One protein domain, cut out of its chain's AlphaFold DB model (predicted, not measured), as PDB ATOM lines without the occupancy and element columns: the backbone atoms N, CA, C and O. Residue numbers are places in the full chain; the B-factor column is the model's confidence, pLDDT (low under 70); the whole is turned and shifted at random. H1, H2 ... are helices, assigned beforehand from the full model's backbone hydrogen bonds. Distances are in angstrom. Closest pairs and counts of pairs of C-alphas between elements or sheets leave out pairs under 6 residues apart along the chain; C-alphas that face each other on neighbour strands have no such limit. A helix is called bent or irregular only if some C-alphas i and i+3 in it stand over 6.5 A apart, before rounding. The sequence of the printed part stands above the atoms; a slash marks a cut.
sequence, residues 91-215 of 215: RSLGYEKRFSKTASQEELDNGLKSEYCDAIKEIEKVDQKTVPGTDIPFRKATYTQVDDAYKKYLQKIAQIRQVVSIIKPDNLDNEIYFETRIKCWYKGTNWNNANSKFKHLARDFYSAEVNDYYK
ATOM      1  N   ARG A  91     -85.010  16.036 220.959       94.88
ATOM      2  CA  ARG A  91     -85.121  17.260 220.145       94.88
ATOM      3  C   ARG A  91     -86.517  17.440 219.562       94.88
ATOM      4  O   ARG A  91     -87.232  16.450 219.402       94.88
ATOM      5  N   SER A  92     -86.874  18.664 219.175       95.31
ATOM      6  CA  SER A  92     -88.038  18.878 218.309       95.31
ATOM      7  C   SER A  92     -87.838  18.184 216.953       95.31
ATOM      8  O   SER A  92     -86.746  18.190 216.366       95.31
ATOM      9  N   LEU A  93     -88.900  17.537 216.479       96.88
ATOM     10  CA  LEU A  93     -88.995  16.942 215.149       96.88
ATOM     11  C   LEU A  93     -89.654  17.886 214.131       96.88
ATOM     12  O   LEU A  93     -89.708  17.540 212.954       96.88
ATOM     13  N   GLY A  94     -90.103  19.074 214.553       95.81
ATOM     14  CA  GLY A  94     -90.667  20.089 213.665       95.81
ATOM     15  C   GLY A  94     -92.121  19.845 213.256       95.81
ATOM     16  O   GLY A  94     -92.583  20.454 212.290       95.81
ATOM     17  N   TYR A  95     -92.846  18.954 213.943       95.19
ATOM     18  CA  TYR A  95     -94.252  18.676 213.627       95.19
ATOM     19  C   TYR A  95     -95.147  19.902 213.815       95.19
ATOM     20  O   TYR A  95     -96.119  20.051 213.080       95.19
ATOM     21  N   GLU A  96     -94.796  20.802 214.735       91.12
ATOM     22  CA  GLU A  96     -95.526  22.045 214.979       91.12
ATOM     23  C   GLU A  96     -95.599  22.937 213.737       91.12
ATOM     24  O   GLU A  96     -96.611  23.571 213.468       91.12
ATOM     25  N   LYS A  97     -94.560  22.914 212.899       92.56
ATOM     26  CA  LYS A  97     -94.493  23.739 211.687       92.56
ATOM     27  C   LYS A  97     -95.274  23.153 210.512       92.56
ATOM     28  O   LYS A  97     -95.402  23.815 209.487       92.56
ATOM     29  N   ARG A  98     -95.757  21.908 210.619       94.69
ATOM     30  CA  ARG A  98     -96.464  21.218 209.527       94.69
ATOM     31  C   ARG A  98     -97.940  21.591 209.438       94.69
ATOM     32  O   ARG A  98     -98.534  21.385 208.387       94.69
ATOM     33  N   PHE A  99     -98.518  22.118 210.516       94.06
ATOM     34  CA  PHE A  99     -99.950  22.376 210.618       94.06
ATOM     35  C   PHE A  99    -100.217  23.760 211.206       94.06
ATOM     36  O   PHE A  99     -99.513  24.220 212.111       94.06
ATOM     37  N   SER A 100    -101.259  24.424 210.709       91.44
ATOM     38  CA  SER A 100    -101.766  25.644 211.334       91.44
ATOM     39  C   SER A 100    -102.390  25.325 212.699       91.44
ATOM     40  O   SER A 100    -102.705  24.174 213.009       91.44
ATOM     41  N   LYS A 101    -102.608  26.356 213.523       87.88
ATOM     42  CA  LYS A 101    -103.290  26.208 214.823       87.88
ATOM     43  C   LYS A 101    -104.737  25.715 214.696       87.88
ATOM     44  O   LYS A 101    -105.303  25.248 215.674       87.88
ATOM     45  N   THR A 102    -105.323  25.831 213.507       88.50
ATOM     46  CA  THR A 102    -106.716  25.486 213.201       88.50
ATOM     47  C   THR A 102    -106.802  24.386 212.143       88.50
ATOM     48  O   THR A 102    -107.778  24.340 211.396       88.50
ATOM     49  N   ALA A 103    -105.761  23.556 212.012       91.56
ATOM     50  CA  ALA A 103    -105.759  22.465 211.047       91.56
ATOM     51  C   ALA A 103    -106.943  21.528 211.301       91.56
ATOM     52  O   ALA A 103    -107.263  21.185 212.441       91.56
ATOM     53  N   SER A 104    -107.595  21.129 210.218       91.00
ATOM     54  CA  SER A 104    -108.741  20.236 210.262       91.00
ATOM     55  C   SER A 104    -108.331  18.822 210.672       91.00
ATOM     56  O   SER A 104    -107.172  18.405 210.579       91.00
ATOM     57  N   GLN A 105    -109.322  18.044 211.098       90.25
ATOM     58  CA  GLN A 105    -109.122  16.641 211.439       90.25
ATOM     59  C   GLN A 105    -108.581  15.836 210.252       90.25
ATOM     60  O   GLN A 105    -107.676  15.027 210.424       90.25
ATOM     61  N   GLU A 106    -109.119  16.066 209.052       91.62
ATOM     62  CA  GLU A 106    -108.708  15.357 207.840       91.62
ATOM     63  C   GLU A 106    -107.250  15.658 207.474       91.62
ATOM     64  O   GLU A 106    -106.499  14.743 207.138       91.62
ATOM     65  N   GLU A 107    -106.819  16.916 207.598       94.19
ATOM     66  CA  GLU A 107    -105.427  17.308 207.356       94.19
ATOM     67  C   GLU A 107    -104.465  16.614 208.323       94.19
ATOM     68  O   GLU A 107    -103.430  16.094 207.897       94.19
ATOM     69  N   LEU A 108    -104.809  16.562 209.614       93.25
ATOM     70  CA  LEU A 108    -103.995  15.887 210.623       93.25
ATOM     71  C   LEU A 108    -103.960  14.375 210.401       93.25
ATOM     72  O   LEU A 108    -102.880  13.784 210.372       93.25
ATOM     73  N   ASP A 109    -105.124  13.752 210.215       93.19
ATOM     74  CA  ASP A 109    -105.242  12.312 210.012       93.19
ATOM     75  C   ASP A 109    -104.457  11.891 208.754       93.19
ATOM     76  O   ASP A 109    -103.604  11.006 208.831       93.19
ATOM     77  N   ASN A 110    -104.647  12.564 207.615       94.31
ATOM     78  CA  ASN A 110    -103.934  12.239 206.376       94.31
ATOM     79  C   ASN A 110    -102.436  12.568 206.454       94.31
ATOM     80  O   ASN A 110    -101.605  11.793 205.978       94.31
ATOM     81  N   GLY A 111    -102.074  13.694 207.076       95.31
ATOM     82  CA  GLY A 111    -100.692  14.159 207.156       95.31
ATOM     83  C   GLY A 111     -99.814  13.372 208.133       95.31
ATOM     84  O   GLY A 111     -98.593  13.332 207.951       95.31
ATOM     85  N   LEU A 112    -100.401  12.748 209.160       96.38
ATOM     86  CA  LEU A 112     -99.659  12.081 210.239       96.38
ATOM     87  C   LEU A 112     -99.808  10.557 210.239       96.38
ATOM     88  O   LEU A 112     -98.931   9.878 210.772       96.38
ATOM     89  N   LYS A 113    -100.869   9.998 209.639       96.44
ATOM     90  CA  LYS A 113    -101.195   8.565 209.739       96.44
ATOM     91  C   LYS A 113    -100.041   7.637 209.379       96.44
ATOM     92  O   LYS A 113     -99.705   6.790 210.199       96.44
ATOM     93  N   SER A 114     -99.444   7.769 208.191       97.75
ATOM     94  CA  SER A 114     -98.382   6.838 207.764       97.75
ATOM     95  C   SER A 114     -97.206   6.887 208.729       97.75
ATOM     96  O   SER A 114     -96.831   5.868 209.293       97.75
ATOM     97  N   GLU A 115     -96.689   8.086 209.000       97.62
ATOM     98  CA  GLU A 115     -95.529   8.273 209.869       97.62
ATOM     99  C   GLU A 115     -95.777   7.758 211.292       97.62
ATOM    100  O   GLU A 115     -94.899   7.140 211.897       97.62
ATOM    101  N   TYR A 116     -96.989   7.961 211.807       97.75
ATOM    102  CA  TYR A 116     -97.395   7.465 213.110       97.75
ATOM    103  C   TYR A 116     -97.489   5.934 213.155       97.75
ATOM    104  O   TYR A 116     -96.884   5.300 214.021       97.75
ATOM    105  N   CYS A 117     -98.216   5.326 212.212       98.06
ATOM    106  CA  CYS A 117     -98.373   3.874 212.128       98.06
ATOM    107  C   CYS A 117     -97.023   3.175 211.885       98.06
ATOM    108  O   CYS A 117     -96.742   2.148 212.503       98.06
ATOM    109  N   ASP A 118     -96.167   3.746 211.037       98.44
ATOM    110  CA  ASP A 118     -94.826   3.227 210.767       98.44
ATOM    111  C   ASP A 118     -93.944   3.316 212.014       98.44
ATOM    112  O   ASP A 118     -93.229   2.368 212.339       98.44
ATOM    113  N   ALA A 119     -94.033   4.411 212.777       98.38
ATOM    114  CA  ALA A 119     -93.307   4.528 214.035       98.38
ATOM    115  C   ALA A 119     -93.753   3.487 215.073       98.38
ATOM    116  O   ALA A 119     -92.904   2.944 215.780       98.38
ATOM    117  N   ILE A 120     -95.053   3.172 215.138       97.88
ATOM    118  CA  ILE A 120     -95.583   2.089 215.983       97.88
ATOM    119  C   ILE A 120     -95.035   0.735 215.531       97.88
ATOM    120  O   ILE A 120     -94.489  -0.019 216.332       97.88
ATOM    121  N   LYS A 121     -95.123   0.437 214.236       98.12
ATOM    122  CA  LYS A 121     -94.626  -0.828 213.694       98.12
ATOM    123  C   LYS A 121     -93.138  -1.024 213.988       98.12
ATOM    124  O   LYS A 121     -92.716  -2.121 214.344       98.12
ATOM    125  N   GLU A 122     -92.340   0.033 213.855       98.38
ATOM    126  CA  GLU A 122     -90.909  -0.015 214.151       98.38
ATOM    127  C   GLU A 122     -90.621  -0.147 215.646       98.38
ATOM    128  O   GLU A 122     -89.759  -0.941 216.023       98.38
ATOM    129  N   ILE A 123     -91.332   0.583 216.516       97.06
ATOM    130  CA  ILE A 123     -91.081   0.503 217.959       97.06
ATOM    131  C   ILE A 123     -91.468  -0.864 218.528       97.06
ATOM    132  O   ILE A 123     -90.792  -1.341 219.433       97.06
ATOM    133  N   GLU A 124     -92.495  -1.524 217.986       97.50
ATOM    134  CA  GLU A 124     -92.954  -2.856 218.405       97.50
ATOM    135  C   GLU A 124     -91.956  -3.980 218.076       97.50
ATOM    136  O   GLU A 124     -91.971  -5.027 218.728       97.50
ATOM    137  N   LYS A 125     -91.020  -3.765 217.139       98.12
ATOM    138  CA  LYS A 125     -89.970  -4.749 216.801       98.12
ATOM    139  C   LYS A 125     -89.117  -5.169 218.003       98.12
ATOM    140  O   LYS A 125     -88.593  -6.285 218.019       98.12
ATOM    141  N   VAL A 126     -89.015  -4.334 219.040       97.06
ATOM    142  CA  VAL A 126     -88.331  -4.697 220.295       97.06
ATOM    143  C   VAL A 126     -88.929  -5.921 220.979       97.06
ATOM    144  O   VAL A 126     -88.185  -6.707 221.564       97.06
ATOM    145  N   ASP A 127     -90.240  -6.144 220.863       96.69
ATOM    146  CA  ASP A 127     -90.897  -7.319 221.449       96.69
ATOM    147  C   ASP A 127     -90.567  -8.594 220.661       96.69
ATOM    148  O   ASP A 127     -90.591  -9.704 221.195       96.69
ATOM    149  N   GLN A 128     -90.132  -8.426 219.411       97.25
ATOM    150  CA  GLN A 128     -89.540  -9.465 218.571       97.25
ATOM    151  C   GLN A 128     -88.011  -9.530 218.722       97.25
ATOM    152  O   GLN A 128     -87.342 -10.234 217.965       97.25
ATOM    153  N   LYS A 129     -87.438  -8.819 219.706       97.75
ATOM    154  CA  LYS A 129     -85.993  -8.750 219.985       97.75
ATOM    155  C   LYS A 129     -85.186  -8.213 218.801       97.75
ATOM    156  O   LYS A 129     -84.059  -8.656 218.565       97.75
ATOM    157  N   THR A 130     -85.763  -7.263 218.070       98.44
ATOM    158  CA  THR A 130     -85.160  -6.595 216.911       98.44
ATOM    159  C   THR A 130     -85.061  -5.095 217.169       98.44
ATOM    160  O   THR A 130     -85.961  -4.497 217.756       98.44
ATOM    161  N   VAL A 131     -83.943  -4.483 216.776       98.38
ATOM    162  CA  VAL A 131     -83.688  -3.056 216.990       98.38
ATOM    163  C   VAL A 131     -84.582  -2.217 216.065       98.38
ATOM    164  O   VAL A 131     -84.490  -2.393 214.847       98.38
ATOM    165  N   PRO A 132     -85.403  -1.289 216.600       98.38
ATOM    166  CA  PRO A 132     -86.259  -0.419 215.795       98.38
ATOM    167  C   PRO A 132     -85.499   0.311 214.686       98.38
ATOM    168  O   PRO A 132     -84.390   0.806 214.903       98.38
ATOM    169  N   GLY A 133     -86.099   0.404 213.501       97.81
ATOM    170  CA  GLY A 133     -85.494   1.017 212.317       97.81
ATOM    171  C   GLY A 133     -84.456   0.150 211.609       97.81
ATOM    172  O   GLY A 133     -83.799   0.625 210.686       97.81
ATOM    173  N   THR A 134     -84.284  -1.103 212.034       97.94
ATOM    174  CA  THR A 134     -83.338  -2.053 211.440       97.94
ATOM    175  C   THR A 134     -83.904  -3.477 211.472       97.94
ATOM    176  O   THR A 134     -84.956  -3.721 212.067       97.94
ATOM    177  N   ASP A 135     -83.156  -4.422 210.899       98.06
ATOM    178  CA  ASP A 135     -83.380  -5.868 211.048       98.06
ATOM    179  C   ASP A 135     -82.330  -6.523 211.970       98.06
ATOM    180  O   ASP A 135     -82.130  -7.740 211.970       98.06
ATOM    181  N   ILE A 136     -81.604  -5.716 212.754       98.12
ATOM    182  CA  ILE A 136     -80.548  -6.205 213.641       98.12
ATOM    183  C   ILE A 136     -81.200  -6.830 214.886       98.12
ATOM    184  O   ILE A 136     -81.912  -6.138 215.617       98.12
ATOM    185  N   PRO A 137     -80.948  -8.117 215.190       98.31
ATOM    186  CA  PRO A 137     -81.441  -8.730 216.418       98.31
ATOM    187  C   PRO A 137     -80.655  -8.222 217.633       98.31
ATOM    188  O   PRO A 137     -79.467  -7.915 217.529       98.31
ATOM    189  N   PHE A 138     -81.268  -8.239 218.818       97.88
ATOM    190  CA  PHE A 138     -80.644  -7.761 220.061       97.88
ATOM    191  C   PHE A 138     -79.292  -8.417 220.348       97.88
ATOM    192  O   PHE A 138     -78.359  -7.732 220.738       97.88
ATOM    193  N   ARG A 139     -79.120  -9.713 220.058       96.88
ATOM    194  CA  ARG A 139     -77.827 -10.406 220.234       96.88
ATOM    195  C   ARG A 139     -76.670  -9.792 219.430       96.88
ATOM    196  O   ARG A 139     -75.519 -10.088 219.719       96.88
ATOM    197  N   LYS A 140     -76.952  -8.965 218.420       97.69
ATOM    198  CA  LYS A 140     -75.953  -8.277 217.587       97.69
ATOM    199  C   LYS A 140     -75.854  -6.774 217.866       97.69
ATOM    200  O   LYS A 140     -74.998  -6.122 217.276       97.69
ATOM    201  N   ALA A 141     -76.687  -6.238 218.753       97.12
ATOM    202  CA  ALA A 141     -76.714  -4.830 219.124       97.12
ATOM    203  C   ALA A 141     -76.487  -4.665 220.625       97.12
ATOM    204  O   ALA A 141     -76.802  -5.548 221.421       97.12
ATOM    205  N   THR A 142     -75.936  -3.528 221.016       96.44
ATOM    206  CA  THR A 142     -75.792  -3.200 222.429       96.44
ATOM    207  C   THR A 142     -77.127  -2.785 223.038       96.44
ATOM    208  O   THR A 142     -78.023  -2.326 222.325       96.44
ATOM    209  N   TYR A 143     -77.275  -2.904 224.364       95.00
ATOM    210  CA  TYR A 143     -78.491  -2.426 225.038       95.00
ATOM    211  C   TYR A 143     -78.728  -0.944 224.738       95.00
ATOM    212  O   TYR A 143     -79.843  -0.550 224.411       95.00
ATOM    213  N   THR A 144     -77.665  -0.143 224.784       95.06
ATOM    214  CA  THR A 144     -77.736   1.296 224.521       95.06
ATOM    215  C   THR A 144     -78.180   1.610 223.089       95.06
ATOM    216  O   THR A 144     -78.985   2.511 222.891       95.06
ATOM    217  N   GLN A 145     -77.744   0.838 222.086       97.06
ATOM    218  CA  GLN A 145     -78.227   0.994 220.706       97.06
ATOM    219  C   GLN A 145     -79.727   0.699 220.581       97.06
ATOM    220  O   GLN A 145     -80.438   1.417 219.877       97.06
ATOM    221  N   VAL A 146     -80.208  -0.344 221.264       96.88
ATOM    222  CA  VAL A 146     -81.635  -0.695 221.286       96.88
ATOM    223  C   VAL A 146     -82.448   0.398 221.976       96.88
ATOM    224  O   VAL A 146     -83.459   0.840 221.436       96.88
ATOM    225  N   ASP A 147     -81.992   0.849 223.143       95.75
ATOM    226  CA  ASP A 147     -82.637   1.890 223.942       95.75
ATOM    227  C   ASP A 147     -82.688   3.234 223.197       95.75
ATOM    228  O   ASP A 147     -83.742   3.861 223.116       95.75
ATOM    229  N   ASP A 148     -81.592   3.637 222.551       96.62
ATOM    230  CA  ASP A 148     -81.543   4.836 221.712       96.62
ATOM    231  C   ASP A 148     -82.520   4.753 220.534       96.62
ATOM    232  O   ASP A 148     -83.231   5.718 220.242       96.62
ATOM    233  N   ALA A 149     -82.563   3.613 219.838       97.69
ATOM    234  CA  ALA A 149     -83.497   3.397 218.739       97.69
ATOM    235  C   ALA A 149     -84.948   3.448 219.234       97.69
ATOM    236  O   ALA A 149     -85.774   4.146 218.644       97.69
ATOM    237  N   TYR A 150     -85.247   2.795 220.360       97.25
ATOM    238  CA  TYR A 150     -86.562   2.836 220.994       97.25
ATOM    239  C   TYR A 150     -86.994   4.274 221.309       97.25
ATOM    240  O   TYR A 150     -88.071   4.703 220.890       97.25
ATOM    241  N   LYS A 151     -86.124   5.054 221.962       96.75
ATOM    242  CA  LYS A 151     -86.362   6.468 222.292       96.75
ATOM    243  C   LYS A 151     -86.620   7.329 221.055       96.75
ATOM    244  O   LYS A 151     -87.487   8.198 221.098       96.75
ATOM    245  N   LYS A 152     -85.929   7.083 219.932       97.50
ATOM    246  CA  LYS A 152     -86.171   7.806 218.665       97.50
ATOM    247  C   LYS A 152     -87.600   7.618 218.162       97.50
ATOM    248  O   LYS A 152     -88.243   8.599 217.791       97.50
ATOM    249  N   TYR A 153     -88.103   6.386 218.148       98.00
ATOM    250  CA  TYR A 153     -89.469   6.113 217.692       98.00
ATOM    251  C   TYR A 153     -90.518   6.538 218.715       98.00
ATOM    252  O   TYR A 153     -91.547   7.093 218.330       98.00
ATOM    253  N   LEU A 154     -90.228   6.395 220.011       96.62
ATOM    254  CA  LEU A 154     -91.103   6.910 221.056       96.62
ATOM    255  C   LEU A 154     -91.231   8.437 220.982       96.62
ATOM    256  O   LEU A 154     -92.332   8.954 221.128       96.62
ATOM    257  N   GLN A 155     -90.145   9.155 220.671       97.38
ATOM    258  CA  GLN A 155     -90.179  10.600 220.442       97.38
ATOM    259  C   GLN A 155     -91.069  10.987 219.258       97.38
ATOM    260  O   GLN A 155     -91.808  11.966 219.353       97.38
ATOM    261  N   LYS A 156     -91.031  10.225 218.155       97.69
ATOM    262  CA  LYS A 156     -91.929  10.451 217.010       97.69
ATOM    263  C   LYS A 156     -93.391  10.301 217.422       97.69
ATOM    264  O   LYS A 156     -94.171  11.224 217.217       97.69
ATOM    265  N   ILE A 157     -93.729   9.176 218.052       96.62
ATOM    266  CA  ILE A 157     -95.083   8.882 218.545       96.62
ATOM    267  C   ILE A 157     -95.556   9.986 219.498       96.62
ATOM    268  O   ILE A 157     -96.653  10.517 219.345       96.62
ATOM    269  N   ALA A 158     -94.706  10.368 220.449       95.56
ATOM    270  CA  ALA A 158     -94.995  11.383 221.449       95.56
ATOM    271  C   ALA A 158     -95.280  12.762 220.855       95.56
ATOM    272  O   ALA A 158     -96.270  13.385 221.218       95.56
ATOM    273  N   GLN A 159     -94.431  13.257 219.954       96.38
ATOM    274  CA  GLN A 159     -94.606  14.607 219.414       96.38
ATOM    275  C   GLN A 159     -95.774  14.690 218.423       96.38
ATOM    276  O   GLN A 159     -96.457  15.707 218.399       96.38
ATOM    277  N   ILE A 160     -96.078  13.615 217.681       95.56
ATOM    278  CA  ILE A 160     -97.312  13.536 216.876       95.56
ATOM    279  C   ILE A 160     -98.541  13.639 217.783       95.56
ATOM    280  O   ILE A 160     -99.415  14.476 217.565       95.56
ATOM    281  N   ARG A 161     -98.578  12.822 218.841       93.62
ATOM    282  CA  ARG A 161     -99.630  12.860 219.861       93.62
ATOM    283  C   ARG A 161     -99.785  14.246 220.486       93.62
ATOM    284  O   ARG A 161    -100.906  14.723 220.630       93.62
ATOM    285  N   GLN A 162     -98.670  14.907 220.793       93.56
ATOM    286  CA  GLN A 162     -98.649  16.259 221.340       93.56
ATOM    287  C   GLN A 162     -99.313  17.269 220.395       93.56
ATOM    288  O   GLN A 162    -100.194  18.004 220.832       93.56
ATOM    289  N   VAL A 163     -98.938  17.287 219.109       93.31
ATOM    290  CA  VAL A 163     -99.526  18.201 218.112       93.31
ATOM    291  C   VAL A 163    -101.033  17.996 218.002       93.31
ATOM    292  O   VAL A 163    -101.794  18.957 218.107       93.31
ATOM    293  N   VAL A 164    -101.480  16.747 217.865       91.50
ATOM    294  CA  VAL A 164    -102.912  16.448 217.740       91.50
ATOM    295  C   VAL A 164    -103.674  16.816 219.016       91.50
ATOM    296  O   VAL A 164    -104.762  17.387 218.943       91.50
ATOM    297  N   SER A 165    -103.082  16.558 220.184       89.75
ATOM    298  CA  SER A 165    -103.669  16.906 221.480       89.75
ATOM    299  C   SER A 165    -103.754  18.412 221.731       89.75
ATOM    300  O   SER A 165    -104.552  18.816 222.577       89.75
ATOM    301  N   ILE A 166    -102.921  19.228 221.083       89.50
ATOM    302  CA  ILE A 166    -102.963  20.685 221.233       89.50
ATOM    303  C   ILE A 166    -103.940  21.310 220.238       89.50
ATOM    304  O   ILE A 166    -104.735  22.152 220.643       89.50
ATOM    305  N   ILE A 167    -103.909  20.890 218.968       88.31
ATOM    306  CA  ILE A 167    -104.811  21.431 217.939       88.31
ATOM    307  C   ILE A 167    -106.270  21.074 218.247       88.31
ATOM    308  O   ILE A 167    -107.146  21.903 218.026       88.31
ATOM    309  N   LYS A 168    -106.530  19.868 218.777       83.56
ATOM    310  CA  LYS A 168    -107.878  19.395 219.156       83.56
ATOM    311  C   LYS A 168    -108.932  19.651 218.060       83.56
ATOM    312  O   LYS A 168    -109.935  20.317 218.316       83.56
ATOM    313  N   PRO A 169    -108.741  19.129 216.833       69.62
ATOM    314  CA  PRO A 169    -109.577  19.478 215.676       69.62
ATOM    315  C   PRO A 169    -111.058  19.084 215.821       69.62
ATOM    316  O   PRO A 169    -111.909  19.598 215.102       69.62
ATOM    317  N   ASP A 170    -111.371  18.157 216.723       66.62
ATOM    318  CA  ASP A 170    -112.703  17.620 217.001       66.62
ATOM    319  C   ASP A 170    -113.283  18.115 218.339       66.62
ATOM    320  O   ASP A 170    -114.346  17.652 218.750       66.62
ATOM    321  N   ASN A 171    -112.605  19.048 219.029       65.31
ATOM    322  CA  ASN A 171    -112.899  19.461 220.410       65.31
ATOM    323  C   ASN A 171    -112.983  18.286 221.405       65.31
ATOM    324  O   ASN A 171    -113.526  18.436 222.501       65.31
ATOM    325  N   LEU A 172    -112.449  17.117 221.040       63.97
ATOM    326  CA  LEU A 172    -112.373  15.966 221.917       63.97
ATOM    327  C   LEU A 172    -110.997  15.955 222.569       63.97
ATOM    328  O   LEU A 172    -109.954  15.841 221.923       63.97
ATOM    329  N   ASP A 173    -110.992  16.040 223.892       57.34
ATOM    330  CA  ASP A 173    -109.794  15.788 224.672       57.34
ATOM    331  C   ASP A 173    -109.487  14.294 224.582       57.34
ATOM    332  O   ASP A 173    -110.107  13.520 225.305       57.34
ATOM    333  N   ASN A 174    -108.607  13.870 223.661       62.41
ATOM    334  CA  ASN A 174    -107.589  12.820 223.867       62.41
ATOM    335  C   ASN A 174    -106.975  12.290 222.557       62.41
ATOM    336  O   ASN A 174    -107.660  12.023 221.572       62.41
ATOM    337  N   GLU A 175    -105.680  11.961 222.623       66.88
ATOM    338  CA  GLU A 175    -104.902  11.232 221.598       66.88
ATOM    339  C   GLU A 175    -105.599   9.951 221.088       66.88
ATOM    340  O   GLU A 175    -105.438   9.557 219.934       66.88
ATOM    341  N   ILE A 176    -106.402   9.316 221.950       72.25
ATOM    342  CA  ILE A 176    -107.156   8.086 221.672       72.25
ATOM    343  C   ILE A 176    -108.110   8.262 220.480       72.25
ATOM    344  O   ILE A 176    -108.314   7.312 219.719       72.25
ATOM    345  N   TYR A 177    -108.676   9.457 220.282       77.44
ATOM    346  CA  TYR A 177    -109.585   9.714 219.164       77.44
ATOM    347  C   TYR A 177    -108.845   9.713 217.830       77.44
ATOM    348  O   TYR A 177    -109.269   9.025 216.904       77.44
ATOM    349  N   PHE A 178    -107.686  10.369 217.763       88.69
ATOM    350  CA  PHE A 178    -106.811  10.328 216.593       88.69
ATOM    351  C   PHE A 178    -106.414   8.904 216.221       88.69
ATOM    352  O   PHE A 178    -106.701   8.464 215.110       88.69
ATOM    353  N   GLU A 179    -105.846   8.153 217.168       91.75
ATOM    354  CA  GLU A 179    -105.427   6.764 216.948       91.75
ATOM    355  C   GLU A 179    -106.572   5.877 216.442       91.75
ATOM    356  O   GLU A 179    -106.385   5.036 215.558       91.75
ATOM    357  N   THR A 180    -107.778   6.103 216.967       89.44
ATOM    358  CA  THR A 180    -108.983   5.377 216.563       89.44
ATOM    359  C   THR A 180    -109.395   5.702 215.132       89.44
ATOM    360  O   THR A 180    -109.711   4.785 214.370       89.44
ATOM    361  N   ARG A 181    -109.344   6.975 214.727       89.69
ATOM    362  CA  ARG A 181    -109.678   7.394 213.357       89.69
ATOM    363  C   ARG A 181    -108.684   6.869 212.334       89.69
ATOM    364  O   ARG A 181    -109.085   6.323 211.305       89.69
ATOM    365  N   ILE A 182    -107.388   6.962 212.637       93.06
ATOM    366  CA  ILE A 182    -106.347   6.456 211.739       93.06
ATOM    367  C   ILE A 182    -106.209   4.926 211.788       93.06
ATOM    368  O   ILE A 182    -105.575   4.355 210.897       93.06
ATOM    369  N   LYS A 183    -106.860   4.270 212.764       94.56
ATOM    370  CA  LYS A 183    -106.846   2.820 213.032       94.56
ATOM    371  C   LYS A 183    -105.454   2.280 213.386       94.56
ATOM    372  O   LYS A 183    -105.101   1.169 212.992       94.56
ATOM    373  N   CYS A 184    -104.673   3.065 214.129       94.06
ATOM    374  CA  CYS A 184    -103.333   2.716 214.602       94.06
ATOM    375  C   CYS A 184    -103.164   3.174 216.052       94.06
ATOM    376  O   CYS A 184    -103.173   4.373 216.318       94.06
ATOM    377  N   TRP A 185    -102.972   2.227 216.974       91.12
ATOM    378  CA  TRP A 185    -102.900   2.498 218.412       91.12
ATOM    379  C   TRP A 185    -101.557   2.085 218.991       91.12
ATOM    380  O   TRP A 185    -101.178   0.918 218.891       91.12
ATOM    381  N   TYR A 186    -100.878   3.004 219.674       91.31
ATOM    382  CA  TYR A 186     -99.683   2.674 220.441       91.31
ATOM    383  C   TYR A 186    -100.060   2.256 221.867       91.31
ATOM    384  O   TYR A 186    -100.517   3.068 222.676       91.31
ATOM    385  N   LYS A 187     -99.837   0.976 222.186       89.94
ATOM    386  CA  LYS A 187    -100.193   0.361 223.481       89.94
ATOM    387  C   LYS A 187     -99.001   0.170 224.427       89.94
ATOM    388  O   LYS A 187     -99.163  -0.374 225.516       89.94
ATOM    389  N   GLY A 188     -97.815   0.630 224.032       90.44
ATOM    390  CA  GLY A 188     -96.565   0.288 224.709       90.44
ATOM    391  C   GLY A 188     -96.024  -1.076 224.277       90.44
ATOM    392  O   GLY A 188     -96.641  -1.778 223.484       90.44
ATOM    393  N   THR A 189     -94.849  -1.437 224.793       94.31
ATOM    394  CA  THR A 189     -94.155  -2.688 224.448       94.31
ATOM    395  C   THR A 189     -93.781  -3.468 225.705       94.31
ATOM    396  O   THR A 189     -93.508  -2.882 226.761       94.31
ATOM    397  N   ASN A 190     -93.733  -4.795 225.598       93.38
ATOM    398  CA  ASN A 190     -93.285  -5.665 226.690       93.38
ATOM    399  C   ASN A 190     -91.842  -5.359 227.089       93.38
ATOM    400  O   ASN A 190     -91.503  -5.388 228.272       93.38
ATOM    401  N   TRP A 191     -91.006  -5.007 226.115       94.56
ATOM    402  CA  TRP A 191     -89.640  -4.568 226.353       94.56
ATOM    403  C   TRP A 191     -89.564  -3.360 227.292       94.56
ATOM    404  O   TRP A 191     -88.842  -3.405 228.286       94.56
ATOM    405  N   ASN A 192     -90.333  -2.298 227.038       92.00
ATOM    406  CA  ASN A 192     -90.312  -1.100 227.885       92.00
ATOM    407  C   ASN A 192     -90.878  -1.383 229.282       92.00
ATOM    408  O   ASN A 192     -90.325  -0.932 230.281       92.00
ATOM    409  N   ASN A 193     -91.930  -2.204 229.365       89.25
ATOM    410  CA  ASN A 193     -92.506  -2.627 230.642       89.25
ATOM    411  C   ASN A 193     -91.518  -3.440 231.494       89.25
ATOM    412  O   ASN A 193     -91.421  -3.219 232.698       89.25
ATOM    413  N   ALA A 194     -90.756  -4.347 230.878       86.12
ATOM    414  CA  ALA A 194     -89.728  -5.134 231.559       86.12
ATOM    415  C   ALA A 194     -88.537  -4.278 232.022       86.12
ATOM    416  O   ALA A 194     -87.884  -4.602 233.010       86.12
ATOM    417  N   ASN A 195     -88.271  -3.158 231.350       81.69
ATOM    418  CA  ASN A 195     -87.244  -2.193 231.736       81.69
ATOM    419  C   ASN A 195     -87.779  -1.130 232.715       81.69
ATOM    420  O   ASN A 195     -87.316   0.003 232.688       81.69
ATOM    421  N   SER A 196     -88.717  -1.489 233.601       63.06
ATOM    422  CA  SER A 196     -89.523  -0.576 234.434       63.06
ATOM    423  C   SER A 196     -88.748   0.502 235.208       63.06
ATOM    424  O   SER A 196     -89.237   1.626 235.311       63.06
ATOM    425  N   LYS A 197     -87.528   0.218 235.692       61.19
ATOM    426  CA  LYS A 197     -86.641   1.221 236.328       61.19
ATOM    427  C   LYS A 197     -86.296   2.398 235.394       61.19
ATOM    428  O   LYS A 197     -85.973   3.482 235.862       61.19
ATOM    429  N   PHE A 198     -86.379   2.175 234.087       60.44
ATOM    430  CA  PHE A 198     -86.111   3.114 232.999       60.44
ATOM    431  C   PHE A 198     -87.302   3.199 232.033       60.44
ATOM    432  O   PHE A 198     -87.103   3.402 230.838       60.44
ATOM    433  N   LYS A 199     -88.535   2.992 232.524       78.25
ATOM    434  CA  LYS A 199     -89.738   3.058 231.690       78.25
ATOM    435  C   LYS A 199     -89.812   4.423 231.014       78.25
ATOM    436  O   LYS A 199     -89.992   5.435 231.684       78.25
ATOM    437  N   HIS A 200     -89.745   4.427 229.689       81.19
ATOM    438  CA  HIS A 200     -89.929   5.638 228.902       81.19
ATOM    439  C   HIS A 200     -91.423   5.886 228.719       81.19
ATOM    440  O   HIS A 200     -92.132   5.017 228.195       81.19
ATOM    441  N   LEU A 201     -91.922   7.046 229.144       86.00
ATOM    442  CA  LEU A 201     -93.296   7.459 228.870       86.00
ATOM    443  C   LEU A 201     -93.306   8.356 227.637       86.00
ATOM    444  O   LEU A 201     -92.443   9.210 227.482       86.00
ATOM    445  N   ALA A 202     -94.314   8.214 226.771       84.75
ATOM    446  CA  ALA A 202     -94.427   9.064 225.582       84.75
ATOM    447  C   ALA A 202     -94.380  10.564 225.946       84.75
ATOM    448  O   ALA A 202     -93.668  11.337 225.313       84.75
ATOM    449  N   ARG A 203     -95.042  10.963 227.038       86.75
ATOM    450  CA  ARG A 203     -95.060  12.353 227.529       86.75
ATOM    451  C   ARG A 203     -93.670  12.920 227.838       86.75
ATOM    452  O   ARG A 203     -93.463  14.118 227.670       86.75
ATOM    453  N   ASP A 204     -92.702  12.076 228.194       90.25
ATOM    454  CA  ASP A 204     -91.327  12.503 228.482       90.25
ATOM    455  C   ASP A 204     -90.620  13.048 227.231       90.25
ATOM    456  O   ASP A 204     -89.631  13.777 227.329       90.25
ATOM    457  N   PHE A 205     -91.142  12.748 226.038       94.50
ATOM    458  CA  PHE A 205     -90.572  13.144 224.750       94.50
ATOM    459  C   PHE A 205     -91.316  14.296 224.067       94.50
ATOM    460  O   PHE A 205     -90.932  14.691 222.962       94.50
ATOM    461  N   TYR A 206     -92.317  14.881 224.730       94.62
ATOM    462  CA  TYR A 206     -92.940  16.126 224.281       94.62
ATOM    463  C   TYR A 206     -91.903  17.248 224.147       94.62
ATOM    464  O   TYR A 206     -90.967  17.355 224.947       94.62
ATOM    465  N   SER A 207     -92.059  18.068 223.114       95.31
ATOM    466  CA  SER A 207     -91.172  19.181 222.780       95.31
ATOM    467  C   SER A 207     -91.727  20.490 223.348       95.31
ATOM    468  O   SER A 207     -92.933  20.742 223.294       95.31
ATOM    469  N   ALA A 208     -90.847  21.320 223.915       94.12
ATOM    470  CA  ALA A 208     -91.226  22.651 224.385       94.12
ATOM    471  C   ALA A 208     -91.582  23.560 223.200       94.12
ATOM    472  O   ALA A 208     -92.551  24.304 223.271       94.12
ATOM    473  N   GLU A 209     -90.871  23.402 222.085       93.94
ATOM    474  CA  GLU A 209     -91.089  24.122 220.834       93.94
ATOM    475  C   GLU A 209     -92.500  23.894 220.278       93.94
ATOM    476  O   GLU A 209     -93.133  24.838 219.812       93.94
ATOM    477  N   VAL A 210     -93.031  22.669 220.392       92.06
ATOM    478  CA  VAL A 210     -94.428  22.378 220.033       92.06
ATOM    479  C   VAL A 210     -95.394  23.161 220.926       92.06
ATOM    480  O   VAL A 210     -96.319  23.788 220.421       92.06
ATOM    481  N   ASN A 211     -95.178  23.169 222.245       90.69
ATOM    482  CA  ASN A 211     -96.035  23.932 223.157       90.69
ATOM    483  C   ASN A 211     -95.971  25.435 222.857       90.69
ATOM    484  O   ASN A 211     -97.005  26.092 222.820       90.69
ATOM    485  N   ASP A 212     -94.772  25.971 222.640       93.00
ATOM    486  CA  ASP A 212     -94.560  27.399 222.403       93.00
ATOM    487  C   ASP A 212     -95.148  27.871 221.073       93.00
ATOM    488  O   ASP A 212     -95.664  28.981 221.003       93.00
ATOM    489  N   TYR A 213     -95.133  27.031 220.037       92.81
ATOM    490  CA  TYR A 213     -95.724  27.370 218.744       92.81
ATOM    491  C   TYR A 213     -97.252  27.524 218.808       92.81
ATOM    492  O   TYR A 213     -97.814  28.408 218.158       92.81
ATOM    493  N   TYR A 214     -97.934  26.670 219.578       87.62
ATOM    494  CA  TYR A 214     -99.398  26.654 219.647       87.62
ATOM    495  C   TYR A 214     -99.998  27.508 220.776       87.62
ATOM    496  O   TYR A 214    -101.203  27.755 220.722       87.62
ATOM    497  N   LYS A 215     -99.194  27.997 221.735       86.69
ATOM    498  CA  LYS A 215     -99.588  29.082 222.660       86.69
ATOM    499  C   LYS A 215    -100.105  30.291 221.887       86.69
ATOM    500  O   LYS A 215    -101.169  30.818 222.262       86.69
TER     501      LYS A 215
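What this domain is: This is residues 91 to 215 of the 215 residues of an uncharacterized protein of Leptotrichia sp. oral taxon 879 str. F0557 (UniProt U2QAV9). Two long helices, H2 and H3, lie side by side as a long helical hairpin, and five short helices are set round it. H4 packs across both long helices near the start of H2 and the end of H3, H1 and H7 touch each other and pack on the last part of H3, H6 packs on H3 between residues 154 and 159, and H5 is near the hairpin's looped end. The printed part has 125 residues with seven named helices, H1 to H7 in chain order, and no named strand; the class is all helix. It is compact, with a radius of gyration of the C-alphas of 15.0 A, and elongated, spanning 47 by 28 by 22 A.

How they stand to each other: The hub is H3, residues 143 to 167, touching five other helices. H3 and H2, residues 105 to 128, form a hairpin at a shallow tilt of 21 degrees, opposite ways; their closest C-alphas, of Ala 119 and Tyr 153, are 5.5 A apart. H2 has a kink of 44 degrees near residue 112 and is irregular, with C-alphas 111 and 114 7.7 A apart. H4, residues 175 to 182, is about perpendicular to both: it touches residues 161 to 165 of H3 at 90 degrees, closest C-alphas Arg 161 and Glu 175, 5.8 A, and residues 109 to 113 of H2 at 82 degrees, closest C-alphas Lys 113 and Ile 182, 5.9 A. H7, residues 208 to 214, touches residues 159 to 167 of H3 at a shallow tilt of 19 degrees, the same way; the closest C-alphas, of Val 163 and Val 210, are 6.9 A apart. H1, residues 95 to 98, touches H7, closest C-alphas Glu 96 and Val 210, 5.2 A. H6, residues 202 to 205, touches H3, closest C-alphas Ala 158 and Ala 202, 4.8 A. H5, residues 190 to 194, only just touches H2, with 3 pairs of C-alphas within 8 A, and is apart from H3. Every O i to N i+4 pair is within hydrogen-bond range in H3, H4, H5 and H7; in H2 14 of 20 are, and H1 and H6 are too short for such a pair.

Where its parts are: H3 measures 36.2 A from C-alpha 143 at (-78.491, -2.426, 225.038) to C-alpha 167. H2 measures 33.4 A, beginning at C-alpha 105 at (-109.122, 16.641, 211.439). H4 measures 11.0 A, H5 6.1 A, H6 5.7 A and H1 5.3 A. H7 measures 10.3 A and ends at C-alpha 214 at (-99.398, 26.654, 219.647).

The domain as a whole: The two C-alphas farthest apart, of Thr 102 and Arg 139, are 46.6 A apart. The printed part has no cut. The link from H2 to H3, residues 129 to 142, is long; that from H6 to H7 is tight. Residues 169 to 175, of which 175 belongs to H4, and 196 to 198 have pLDDT under 70.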